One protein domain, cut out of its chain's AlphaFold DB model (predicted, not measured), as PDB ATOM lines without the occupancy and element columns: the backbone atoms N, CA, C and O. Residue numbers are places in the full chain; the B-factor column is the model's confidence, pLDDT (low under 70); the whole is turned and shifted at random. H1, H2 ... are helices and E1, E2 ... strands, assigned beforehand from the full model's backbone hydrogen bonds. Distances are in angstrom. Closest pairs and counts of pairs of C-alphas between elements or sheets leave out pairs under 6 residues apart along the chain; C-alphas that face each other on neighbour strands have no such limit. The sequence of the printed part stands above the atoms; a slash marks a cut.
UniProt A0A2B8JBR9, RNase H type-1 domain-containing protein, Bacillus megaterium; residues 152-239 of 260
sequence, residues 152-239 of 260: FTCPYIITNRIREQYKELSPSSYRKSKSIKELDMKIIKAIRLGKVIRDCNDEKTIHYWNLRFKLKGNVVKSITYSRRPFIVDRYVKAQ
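This is residues 152 to 239 of the 260 residues of the protein "RNase H type-1 domain-containing protein" of Bacillus megaterium (UniProt A0A2B8JBR9). A strongly twisted sheet is made by one stretch of chain that folds back and forth, E2 itself doubling back on its own line, and two helices pack on it: H1 along E3 and H3 across E2. The short H2 sits at the corner after H1, while H4 lies off the sheet at the far end of the printed part. The printed part has 88 residues, with four named helices and three named strands in the order H1, H2, H3, E1, E2, E3, H4. The sheet order is E1, E2, E3, antiparallel throughout, and the class is mixed, helices and strands. The whole is compact, with a radius of gyration of the C-alphas of 12.3 A, and rounded, spanning 33 by 28 by 28 A.

H1, residues 160 to 169, is on the sheet at a height of 8.8 A, over E3, residues 219 to 230. It runs along the strands, at 4 degrees to E3 on the local plane; their closest C-alphas are those of Gln 165 and Ile 223, 6.1 A apart. With H1 on one face, the sheet forms two layers, one of helix and one of strands. H2, residues 171 to 175, only just touches H1, and only at the corner, with 3 pairs of C-alphas within 8 A, the closest Lys 167 and Tyr 174, 5.5 A. H3, residues 180 to 193, only just touches H1, with its residues 183 to 187 alone and 3 such pairs, the closest Arg 163 and Leu 183, 7.5 A. H3 is on the sheet at a height of 10.5 A and runs across the strands, at 87 degrees on the local plane to E2, residues 203 to 216; their closest C-alphas are Ala 190 and Tyr 208, 5.7 A. E1, residues 195 to 200, E2 and E3 form a meander, each strand the antiparallel neighbour of the one before. E2 bends by 171 degrees at residue 207, and its pairing is staggered: residues 203 to 207 pair with E1, residues 209 to 216 with E3. In the hairpin E1 and E2, N 195 and O 207 are 2.8 A apart; in the hairpin E2 and E3, N 212 and O 224 are 2.8 A apart, both within hydrogen-bond range. E3 bends by 115 degrees at residue 227. H4, residues 234 to 239, is not on the sheet; it is close to H3 but not clearly touching, with C-alphas Leu 193 and Lys 237 6.6 A apart. In H1, H2, H3 and H4 every O i to N i+4 pair is within hydrogen-bond range.

H1 begins at C-alpha 160 (126.716, -64.887, 61.844) and is 14.2 A long; H2 measures 6.1 A and H3 19.9 A. E1 measures 14.6 A, E2 4.5 A from first to last C-alpha, E3 21.6 A and H4 8.8 A. E3 ends at C-alpha 230 (102.040, -62.926, 58.748), and H4 at C-alpha 239 (102.378, -73.829, 45.710).

The two C-alphas farthest apart, those of Lys 178 and Asn 201, are 35.9 A apart. The printed part has no cut, and the links between its named elements are tight. The mean pLDDT of the printed part is 86.8; residues 152 to 155 and 234 to 239 are under 70.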
ATOM      1  N   PHE A 152     116.017 -74.935  48.276       53.06
ATOM      2  CA  PHE A 152     116.625 -73.767  48.943       53.06
ATOM      3  C   PHE A 152     117.990 -73.341  48.396       53.06
ATOM      4  O   PHE A 152     118.766 -72.705  49.109       53.06
ATOM      5  N   THR A 153     118.277 -73.609  47.125       48.38
ATOM      6  CA  THR A 153     119.553 -73.242  46.488       48.38
ATOM      7  C   THR A 153     119.706 -71.762  46.101       48.38
ATOM      8  O   THR A 153     120.760 -71.403  45.590       48.38
ATOM      9  N   CYS A 154     118.763 -70.854  46.409       54.84
ATOM     10  CA  CYS A 154     119.073 -69.410  46.340       54.84
ATOM     11  C   CYS A 154     120.056 -69.041  47.451       54.84
ATOM     12  O   CYS A 154     119.684 -69.142  48.630       54.84
ATOM     13  N   PRO A 155     121.248 -68.516  47.133       67.69
ATOM     14  CA  PRO A 155     122.203 -68.144  48.150       67.69
ATOM     15  C   PRO A 155     121.816 -66.766  48.687       67.69
ATOM     16  O   PRO A 155     122.388 -65.743  48.305       67.69
ATOM     17  N   TYR A 156     120.831 -66.721  49.588       82.81
ATOM     18  CA  TYR A 156     120.773 -65.585  50.493       82.81
ATOM     19  C   TYR A 156     122.035 -65.612  51.345       82.81
ATOM     20  O   TYR A 156     122.337 -66.607  52.005       82.81
ATOM     21  N   ILE A 157     122.777 -64.512  51.343       89.19
ATOM     22  CA  ILE A 157     123.989 -64.403  52.145       89.19
ATOM     23  C   ILE A 157     123.563 -64.145  53.591       89.19
ATOM     24  O   ILE A 157     123.112 -63.050  53.944       89.19
ATOM     25  N   ILE A 158     123.695 -65.181  54.423       92.19
ATOM     26  CA  ILE A 158     123.366 -65.166  55.850       92.19
ATOM     27  C   ILE A 158     124.668 -65.096  56.649       92.19
ATOM     28  O   ILE A 158     125.491 -66.012  56.638       92.19
ATOM     29  N   THR A 159     124.863 -63.986  57.358       95.12
ATOM     30  CA  THR A 159     126.036 -63.778  58.221       95.12
ATOM     31  C   THR A 159     125.785 -64.305  59.636       95.12
ATOM     32  O   THR A 159     124.638 -64.475  60.051       95.12
ATOM     33  N   ASN A 160     126.845 -64.490  60.432       96.62
ATOM     34  CA  ASN A 160     126.716 -64.887  61.844       96.62
ATOM     35  C   ASN A 160     125.835 -63.920  62.646       96.62
ATOM     36  O   ASN A 160     125.025 -64.356  63.457       96.62
ATOM     37  N   ARG A 161     125.910 -62.617  62.348       97.31
ATOM     38  CA  ARG A 161     125.030 -61.609  62.951       97.31
ATOM     39  C   ARG A 161     123.550 -61.922  62.716       97.31
ATOM     40  O   ARG A 161     122.748 -61.795  63.632       97.31
ATOM     41  N   ILE A 162     123.183 -62.330  61.501       97.81
ATOM     42  CA  ILE A 162     121.798 -62.683  61.155       97.81
ATOM     43  C   ILE A 162     121.357 -63.956  61.881       97.81
ATOM     44  O   ILE A 162     120.220 -64.031  62.341       97.81
ATOM     45  N   ARG A 163     122.256 -64.936  62.032       97.00
ATOM     46  CA  ARG A 163     121.982 -66.171  62.783       97.00
ATOM     47  C   ARG A 163     121.702 -65.885  64.258       97.00
ATOM     48  O   ARG A 163     120.724 -66.410  64.786       97.00
ATOM     49  N   GLU A 164     122.484 -65.010  64.891       97.56
ATOM     50  CA  GLU A 164     122.231 -64.595  66.279       97.56
ATOM     51  C   GLU A 164     120.916 -63.813  66.408       97.56
ATOM     52  O   GLU A 164     120.105 -64.131  67.274       97.56
ATOM     53  N   GLN A 165     120.610 -62.894  65.481       97.62
ATOM     54  CA  GLN A 165     119.298 -62.229  65.459       97.62
ATOM     55  C   GLN A 165     118.145 -63.235  65.325       97.62
ATOM     56  O   GLN A 165     117.125 -63.114  66.001       97.62
ATOM     57  N   TYR A 166     118.283 -64.256  64.477       97.00
ATOM     58  CA  TYR A 166     117.264 -65.299  64.348       97.00
ATOM     59  C   TYR A 166     117.109 -66.115  65.635       97.00
ATOM     60  O   TYR A 166     115.989 -66.440  66.025       97.00
ATOM     61  N   LYS A 167     118.217 -66.447  66.301       96.75
ATOM     62  CA  LYS A 167     118.228 -67.176  67.575       96.75
ATOM     63  C   LYS A 167     117.498 -66.408  68.674       96.75
ATOM     64  O   LYS A 167     116.691 -67.008  69.379       96.75
ATOM     65  N   GLU A 168     117.734 -65.103  68.779       96.81
ATOM     66  CA  GLU A 168     117.045 -64.226  69.734       96.81
ATOM     67  C   GLU A 168     115.543 -64.127  69.438       96.81
ATOM     68  O   GLU A 168     114.711 -64.232  70.338       96.81
ATOM     69  N   LEU A 169     115.182 -63.961  68.164       95.69
ATOM     70  CA  LEU A 169     113.804 -63.682  67.747       95.69
ATOM     71  C   LEU A 169     112.951 -64.944  67.539       95.69
ATOM     72  O   LEU A 169     111.721 -64.868  67.523       95.69
ATOM     73  N   SER A 170     113.576 -66.108  67.359       93.69
ATOM     74  CA  SER A 170     112.911 -67.396  67.132       93.69
ATOM     75  C   SER A 170     113.620 -68.561  67.851       93.69
ATOM     76  O   SER A 170     114.012 -69.555  67.225       93.69
ATOM     77  N   PRO A 171     113.749 -68.510  69.191       93.81
ATOM     78  CA  PRO A 171     114.556 -69.467  69.954       93.81
ATOM     79  C   PRO A 171     114.047 -70.912  69.848       93.81
ATOM     80  O   PRO A 171     114.828 -71.862  69.850       93.81
ATOM     81  N   SER A 172     112.731 -71.109  69.714       90.56
ATOM     82  CA  SER A 172     112.142 -72.440  69.500       90.56
ATOM     83  C   SER A 172     112.541 -73.037  68.146       90.56
ATOM     84  O   SER A 172     112.918 -74.206  68.071       90.56
ATOM     85  N   SER A 173     112.510 -72.232  67.079       87.44
ATOM     86  CA  SER A 173     112.905 -72.677  65.740       87.44
ATOM     87  C   SER A 173     114.404 -72.977  65.672       87.44
ATOM     88  O   SER A 173     114.794 -74.006  65.111       87.44
ATOM     89  N   TYR A 174     115.221 -72.124  66.300       92.00
ATOM     90  CA  TYR A 174     116.672 -72.289  66.401       92.00
ATOM     91  C   TYR A 174     117.066 -73.581  67.127       92.00
ATOM     92  O   TYR A 174     117.848 -74.355  66.589       92.00
ATOM     93  N   ARG A 175     116.471 -73.878  68.294       92.19
ATOM     94  CA  ARG A 175     116.759 -75.114  69.056       92.19
ATOM     95  C   ARG A 175     116.493 -76.401  68.273       92.19
ATOM     96  O   ARG A 175     117.065 -77.436  68.585       92.19
ATOM     97  N   LYS A 176     115.622 -76.345  67.261       86.31
ATOM     98  CA  LYS A 176     115.317 -77.472  66.369       86.31
ATOM     99  C   LYS A 176     116.299 -77.599  65.198       86.31
ATOM    100  O   LYS A 176     116.028 -78.385  64.299       86.31
ATOM    101  N   SER A 177     117.312 -76.743  65.084       85.12
ATOM    102  CA  SER A 177     118.325 -76.821  64.024       85.12
ATOM    103  C   SER A 177     119.528 -77.603  64.537       85.12
ATOM    104  O   SER A 177     120.124 -77.216  65.537       85.12
ATOM    105  N   LYS A 178     119.896 -78.681  63.846       84.06
ATOM    106  CA  LYS A 178     121.039 -79.540  64.191       84.06
ATOM    107  C   LYS A 178     122.360 -79.034  63.610       84.06
ATOM    108  O   LYS A 178     123.423 -79.485  64.017       84.06
ATOM    109  N   SER A 179     122.307 -78.111  62.651       84.38
ATOM    110  CA  SER A 179     123.486 -77.546  61.991       84.38
ATOM    111  C   SER A 179     123.267 -76.093  61.562       84.38
ATOM    112  O   SER A 179     122.131 -75.617  61.464       84.38
ATOM    113  N   ILE A 180     124.366 -75.391  61.256       84.62
ATOM    114  CA  ILE A 180     124.327 -74.049  60.649       84.62
ATOM    115  C   ILE A 180     123.579 -74.089  59.311       84.62
ATOM    116  O   ILE A 180     122.762 -73.215  59.043       84.62
ATOM    117  N   LYS A 181     123.790 -75.142  58.515       79.12
ATOM    118  CA  LYS A 181     123.104 -75.331  57.233       79.12
ATOM    119  C   LYS A 181     121.585 -75.414  57.408       79.12
ATOM    120  O   LYS A 181     120.850 -74.730  56.706       79.12
ATOM    121  N   GLU A 182     121.103 -76.189  58.381       77.88
ATOM    122  CA  GLU A 182     119.665 -76.268  58.676       77.88
ATOM    123  C   GLU A 182     119.086 -74.937  59.172       77.88
ATOM    124  O   GLU A 182     117.944 -74.593  58.852       77.88
ATOM    125  N   LEU A 183     119.853 -74.184  59.965       88.31
ATOM    126  CA  LEU A 183     119.451 -72.853  60.408       88.31
ATOM    127  C   LEU A 183     119.313 -71.893  59.222       88.31
ATOM    128  O   LEU A 183     118.285 -71.223  59.099       88.31
ATOM    129  N   ASP A 184     120.305 -71.875  58.336       87.62
ATOM    130  CA  ASP A 184     120.292 -71.047  57.136       87.62
ATOM    131  C   ASP A 184     119.104 -71.410  56.242       87.62
ATOM    132  O   ASP A 184     118.356 -70.525  55.836       87.62
ATOM    133  N   MET A 185     118.824 -72.700  56.045       80.19
ATOM    134  CA  MET A 185     117.643 -73.152  55.303       80.19
ATOM    135  C   MET A 185     116.328 -72.652  55.908       80.19
ATOM    136  O   MET A 185     115.414 -72.273  55.178       80.19
ATOM    137  N   LYS A 186     116.195 -72.623  57.240       86.81
ATOM    138  CA  LYS A 186     114.988 -72.086  57.896       86.81
ATOM    139  C   LYS A 186     114.837 -70.582  57.684       86.81
ATOM    140  O   LYS A 186     113.714 -70.113  57.496       86.81
ATOM    141  N   ILE A 187     115.941 -69.837  57.710       91.31
ATOM    142  CA  ILE A 187     115.956 -68.399  57.415       91.31
ATOM    143  C   ILE A 187     115.577 -68.171  55.948       91.31
ATOM    144  O   ILE A 187     114.641 -67.423  55.676       91.31
ATOM    145  N   ILE A 188     116.227 -68.872  55.015       86.88
ATOM    146  CA  ILE A 188     115.947 -68.821  53.573       86.88
ATOM    147  C   ILE A 188     114.472 -69.131  53.301       86.88
ATOM    148  O   ILE A 188     113.801 -68.401  52.572       86.88
ATOM    149  N   LYS A 189     113.931 -70.171  53.937       83.12
ATOM    150  CA  LYS A 189     112.516 -70.530  53.845       83.12
ATOM    151  C   LYS A 189     111.588 -69.425  54.329       83.12
ATOM    152  O   LYS A 189     110.595 -69.143  53.669       83.12
ATOM    153  N   ALA A 190     111.884 -68.817  55.474       88.81
ATOM    154  CA  ALA A 190     111.079 -67.723  56.010       88.81
ATOM    155  C   ALA A 190     111.090 -66.504  55.074       88.81
ATOM    156  O   ALA A 190     110.054 -65.889  54.847       88.81
ATOM    157  N   ILE A 191     112.248 -66.192  54.496       89.56
ATOM    158  CA  ILE A 191     112.410 -65.121  53.509       89.56
ATOM    159  C   ILE A 191     111.603 -65.427  52.242       89.56
ATOM    160  O   ILE A 191     110.942 -64.554  51.701       89.56
ATOM    161  N   ARG A 192     111.611 -66.669  51.770       81.12
ATOM    162  CA  ARG A 192     110.932 -67.028  50.521       81.12
ATOM    163  C   ARG A 192     109.420 -67.145  50.648       81.12
ATOM    164  O   ARG A 192     108.700 -66.676  49.780       81.12
ATOM    165  N   LEU A 193     108.947 -67.726  51.745       80.19
ATOM    166  CA  LEU A 193     107.515 -67.847  52.029       80.19
ATOM    167  C   LEU A 193     106.896 -66.536  52.529       80.19
ATOM    168  O   LEU A 193     105.675 -66.421  52.633       80.19
ATOM    169  N   GLY A 194     107.716 -65.575  52.946       85.38
ATOM    170  CA  GLY A 194     107.235 -64.331  53.517       85.38
ATOM    171  C   GLY A 194     106.616 -63.401  52.478       85.38
ATOM    172  O   GLY A 194     107.015 -63.358  51.319       85.38
ATOM    173  N   LYS A 195     105.663 -62.580  52.919       88.44
ATOM    174  CA  LYS A 195     105.072 -61.534  52.086       88.44
ATOM    175  C   LYS A 195     106.032 -60.360  51.956       88.44
ATOM    176  O   LYS A 195     106.453 -59.795  52.968       88.44
ATOM    177  N   VAL A 196     106.316 -59.940  50.726       91.69
ATOM    178  CA  VAL A 196     107.000 -58.668  50.463       91.69
ATOM    179  C   VAL A 196     106.058 -57.528  50.857       91.69
ATOM    180  O   VAL A 196     104.953 -57.410  50.334       91.69
ATOM    181  N   ILE A 197     106.472 -56.708  51.825       93.62
ATOM    182  CA  ILE A 197     105.688 -55.564  52.327       93.62
ATOM    183  C   ILE A 197     106.295 -54.209  51.948       93.62
ATOM    184  O   ILE A 197     105.654 -53.178  52.131       93.62
ATOM    185  N   ARG A 198     107.532 -54.203  51.443       92.69
ATOM    186  CA  ARG A 198     108.197 -53.041  50.844       92.69
ATOM    187  C   ARG A 198     109.246 -53.533  49.852       92.69
ATOM    188  O   ARG A 198     109.994 -54.448  50.194       92.69
ATOM    189  N   ASP A 199     109.315 -52.889  48.694       95.06
ATOM    190  CA  ASP A 199     110.318 -53.124  47.653       95.06
ATOM    191  C   ASP A 199     110.722 -51.766  47.057       95.06
ATOM    192  O   ASP A 199     109.892 -51.084  46.456       95.06
ATOM    193  N   CYS A 200     111.942 -51.303  47.340       91.94
ATOM    194  CA  CYS A 200     112.452 -50.011  46.872       91.94
ATOM    195  C   CYS A 200     113.966 -50.090  46.655       91.94
ATOM    196  O   CYS A 200     114.688 -50.400  47.598       91.94
ATOM    197  N   ASN A 201     114.455 -49.710  45.469       82.12
ATOM    198  CA  ASN A 201     115.885 -49.504  45.185       82.12
ATOM    199  C   ASN A 201     116.791 -50.643  45.694       82.12
ATOM    200  O   ASN A 201     117.708 -50.401  46.477       82.12
ATOM    201  N   ASP A 202     116.510 -51.877  45.259       88.44
ATOM    202  CA  ASP A 202     117.233 -53.107  45.640       88.44
ATOM    203  C   ASP A 202     117.065 -53.540  47.114       88.44
ATOM    204  O   ASP A 202     117.581 -54.576  47.535       88.44
ATOM    205  N   GLU A 203     116.287 -52.804  47.913       93.94
ATOM    206  CA  GLU A 203     115.939 -53.194  49.276       93.94
ATOM    207  C   GLU A 203     114.531 -53.779  49.369       93.94
ATOM    208  O   GLU A 203     113.532 -53.145  49.020       93.94
ATOM    209  N   LYS A 204     114.441 -54.982  49.947       95.12
ATOM    210  CA  LYS A 204     113.169 -55.671  50.188       95.12
ATOM    211  C   LYS A 204     112.934 -55.856  51.674       95.12
ATOM    212  O   LYS A 204     113.836 -56.231  52.421       95.12
ATOM    213  N   THR A 205     111.706 -55.618  52.120       95.94
ATOM    214  CA  THR A 205     111.254 -56.025  53.453       95.94
ATOM    215  C   THR A 205     110.240 -57.142  53.318       95.94
ATOM    216  O   THR A 205     109.177 -56.959  52.726       95.94
ATOM    217  N   ILE A 206     110.563 -58.283  53.912       94.25
ATOM    218  CA  ILE A 206     109.759 -59.496  53.866       94.25
ATOM    219  C   ILE A 206     109.216 -59.797  55.253       94.25
ATOM    220  O   ILE A 206     109.937 -59.693  56.241       94.25
ATOM    221  N   HIS A 207     107.949 -60.180  55.332       94.31
ATOM    222  CA  HIS A 207     107.263 -60.493  56.575       94.31
ATOM    223  C   HIS A 207     106.840 -61.961  56.591       94.31
ATOM    224  O   HIS A 207     106.080 -62.393  55.730       94.31
ATOM    225  N   TYR A 208     107.314 -62.719  57.577       92.44
ATOM    226  CA  TYR A 208     106.977 -64.127  57.758       92.44
ATOM    227  C   TYR A 208     106.811 -64.444  59.237       92.44
ATOM    228  O   TYR A 208     107.739 -64.283  60.030       92.44
ATOM    229  N   TRP A 209     105.625 -64.918  59.607       90.88
ATOM    230  CA  TRP A 209     105.223 -65.119  60.994       90.88
ATOM    231  C   TRP A 209     105.511 -63.848  61.809       90.88
ATOM    232  O   TRP A 209     105.169 -62.757  61.356       90.88
ATOM    233  N   ASN A 210     106.177 -63.953  62.958       94.00
ATOM    234  CA  ASN A 210     106.571 -62.798  63.773       94.00
ATOM    235  C   ASN A 210     107.906 -62.157  63.349       94.00
ATOM    236  O   ASN A 210     108.474 -61.381  64.115       94.00
ATOM    237  N   LEU A 211     108.446 -62.476  62.170       96.69
ATOM    238  CA  LEU A 211     109.760 -62.011  61.721       96.69
ATOM    239  C   LEU A 211     109.642 -61.087  60.509       96.69
ATOM    240  O   LEU A 211     108.913 -61.369  59.559       96.69
ATOM    241  N   ARG A 212     110.412 -60.001  60.515       97.19
ATOM    242  CA  ARG A 212     110.645 -59.150  59.347       97.19
ATOM    243  C   ARG A 212     112.100 -59.227  58.935       97.19
ATOM    244  O   ARG A 212     112.985 -58.974  59.744       97.19
ATOM    245  N   PHE A 213     112.330 -59.523  57.670       97.19
ATOM    246  CA  PHE A 213     113.647 -59.603  57.062       97.19
ATOM    247  C   PHE A 213     113.846 -58.371  56.195       97.19
ATOM    248  O   PHE A 213     113.007 -58.083  55.345       97.19
ATOM    249  N   LYS A 214     114.946 -57.646  56.398       96.81
ATOM    250  CA  LYS A 214     115.405 -56.639  55.438       96.81
ATOM    251  C   LYS A 214     116.507 -57.238  54.583       96.81
ATOM    252  O   LYS A 214     117.502 -57.726  55.123       96.81
ATOM    253  N   LEU A 215     116.324 -57.172  53.277       95.50
ATOM    254  CA  LEU A 215     117.253 -57.639  52.262       95.50
ATOM    255  C   LEU A 215     117.800 -56.446  51.483       95.50
ATOM    256  O   LEU A 215     117.085 -55.462  51.309       95.50
ATOM    257  N   LYS A 216     119.031 -56.572  50.991       93.75
ATOM    258  CA  LYS A 216     119.579 -55.742  49.913       93.75
ATOM    259  C   LYS A 216     120.202 -56.676  48.880       93.75
ATOM    260  O   LYS A 216     121.147 -57.390  49.235       93.75
ATOM    261  N   GLY A 217     119.624 -56.752  47.685       89.44
ATOM    262  CA  GLY A 217     119.878 -57.844  46.748       89.44
ATOM    263  C   GLY A 217     119.619 -59.207  47.404       89.44
ATOM    264  O   GLY A 217     118.576 -59.436  48.020       89.44
ATOM    265  N   ASN A 218     120.609 -60.101  47.352       89.62
ATOM    266  CA  ASN A 218     120.578 -61.411  48.015       89.62
ATOM    267  C   ASN A 218     121.132 -61.399  49.455       89.62
ATOM    268  O   ASN A 218     121.242 -62.448  50.085       89.62
ATOM    269  N   VAL A 219     121.496 -60.245  50.017       93.81
ATOM    270  CA  VAL A 219     122.100 -60.174  51.357       93.81
ATOM    271  C   VAL A 219     121.042 -59.895  52.414       93.81
ATOM    272  O   VAL A 219     120.369 -58.863  52.373       93.81
ATOM    273  N   VAL A 220     120.958 -60.755  53.433       96.06
ATOM    274  CA  VAL A 220     120.099 -60.505  54.598       96.06
ATOM    275  C   VAL A 220     120.782 -59.483  55.506       96.06
ATOM    276  O   VAL A 220     121.841 -59.745  56.074       96.06
ATOM    277  N   LYS A 221     120.197 -58.287  55.633       97.62
ATOM    278  CA  LYS A 221     120.775 -57.166  56.396       97.62
ATOM    279  C   LYS A 221     120.335 -57.141  57.852       97.62
ATOM    280  O   LYS A 221     121.123 -56.762  58.714       97.62
ATOM    281  N   SER A 222     119.088 -57.517  58.135       97.69
ATOM    282  CA  SER A 222     118.592 -57.618  59.512       97.69
ATOM    283  C   SER A 222     117.330 -58.464  59.614       97.69
ATOM    284  O   SER A 222     116.559 -58.545  58.654       97.69
ATOM    285  N   ILE A 223     117.109 -59.026  60.802       97.69
ATOM    286  CA  ILE A 223     115.845 -59.635  61.217       97.69
ATOM    287  C   ILE A 223     115.291 -58.823  62.390       97.69
ATOM    288  O   ILE A 223     116.030 -58.491  63.315       97.69
ATOM    289  N   THR A 224     114.005 -58.486  62.357       97.19
ATOM    290  CA  THR A 224     113.314 -57.795  63.453       97.19
ATOM    291  C   THR A 224     112.002 -58.481  63.811       97.19
ATOM    292  O   THR A 224     111.412 -59.194  62.999       97.19
ATOM    293  N   TYR A 225     111.536 -58.273  65.044       95.75
ATOM    294  CA  TYR A 225     110.250 -58.796  65.498       95.75
ATOM    295  C   TYR A 225     109.078 -57.981  64.938       95.75
ATOM    296  O   TYR A 225     109.105 -56.749  64.919       95.75
ATOM    297  N   SER A 226     108.001 -58.665  64.566       93.00
ATOM    298  CA  SER A 226     106.701 -58.079  64.255       93.00
ATOM    299  C   SER A 226     105.660 -58.589  65.243       93.00
ATOM    300  O   SER A 226     105.473 -59.791  65.398       93.00
ATOM    301  N   ARG A 227     104.928 -57.665  65.880       90.25
ATOM    302  CA  ARG A 227     103.808 -58.001  66.780       90.25
ATOM    303  C   ARG A 227     102.570 -58.521  66.047       90.25
ATOM    304  O   ARG A 227     101.672 -59.053  66.685       90.25
ATOM    305  N   ARG A 228     102.496 -58.320  64.731       88.62
ATOM    306  CA  ARG A 228     101.393 -58.795  63.893       88.62
ATOM    307  C   ARG A 228     101.937 -59.920  63.024       88.62
ATOM    308  O   ARG A 228     102.684 -59.580  62.113       88.62
ATOM    309  N   PRO A 229     101.632 -61.198  63.296       86.88
ATOM    310  CA  PRO A 229     102.134 -62.291  62.480       86.88
ATOM    311  C   PRO A 229     101.635 -62.188  61.040       86.88
ATOM    312  O   PRO A 229     100.463 -61.894  60.810       86.88
ATOM    313  N   PHE A 230     102.494 -62.509  60.074       86.00
ATOM    314  CA  PHE A 230     102.040 -62.926  58.748       86.00
ATOM    315  C   PHE A 230     102.032 -64.452  58.667       86.00
ATOM    316  O   PHE A 230     103.084 -65.083  58.568       86.00
ATOM    317  N   ILE A 231     100.850 -65.059  58.746       82.56
ATOM    318  CA  ILE A 231     100.703 -66.510  58.628       82.56
ATOM    319  C   ILE A 231     100.507 -66.837  57.152       82.56
ATOM    320  O   ILE A 231      99.560 -66.368  56.528       82.56
ATOM    321  N   VAL A 232     101.430 -67.623  56.606       74.31
ATOM    322  CA  VAL A 232     101.323 -68.131  55.239       74.31
ATOM    323  C   VAL A 232     100.285 -69.238  55.233       74.31
ATOM    324  O   VAL A 232     100.389 -70.182  56.020       74.31
ATOM    325  N   ASP A 233      99.301 -69.105  54.354       72.94
ATOM    326  CA  ASP A 233      98.286 -70.125  54.147       72.94
ATOM    327  C   ASP A 233      98.918 -71.459  53.695       72.94
ATOM    328  O   ASP A 233      99.971 -71.492  53.047       72.94
ATOM    329  N   ARG A 234      98.293 -72.582  54.075       57.94
ATOM    330  CA  ARG A 234      98.834 -73.922  53.805       57.94
ATOM    331  C   ARG A 234      98.974 -74.208  52.307       57.94
ATOM    332  O   ARG A 234      99.937 -74.873  51.931       57.94
ATOM    333  N   TYR A 235      98.071 -73.682  51.480       56.50
ATOM    334  CA  TYR A 235      98.076 -73.856  50.031       56.50
ATOM    335  C   TYR A 235      99.135 -72.970  49.383       56.50
ATOM    336  O   TYR A 235      99.926 -73.459  48.589       56.50
ATOM    337  N   VAL A 236      99.256 -71.710  49.818       60.53
ATOM    338  CA  VAL A 236     100.335 -70.804  49.367       60.53
ATOM    339  C   VAL A 236     101.710 -71.401  49.668       60.53
ATOM    340  O   VAL A 236     102.632 -71.327  48.860       60.53
ATOM    341  N   LYS A 237     101.853 -72.035  50.833       58.44
ATOM    342  CA  LYS A 237     103.082 -72.729  51.209       58.44
ATOM    343  C   LYS A 237     103.362 -73.948  50.326       58.44
ATOM    344  O   LYS A 237     104.532 -74.209  50.072       58.44
ATOM    345  N   ALA A 238     102.334 -74.694  49.915       53.94
ATOM    346  CA  ALA A 238     102.469 -75.835  49.009       53.94
ATOM    347  C   ALA A 238     102.863 -75.376  47.596       53.94
ATOM    348  O   ALA A 238     103.922 -75.781  47.125       53.94
ATOM    349  N   GLN A 239     102.111 -74.429  47.023       55.31
ATOM    350  CA  GLN A 239     102.378 -73.829  45.710       55.31
ATOM    351  C   GLN A 239     103.799 -73.268  45.618       55.31
ATOM    352  O   GLN A 239     104.493 -73.452  44.627       55.31
TER     353      GLN A 239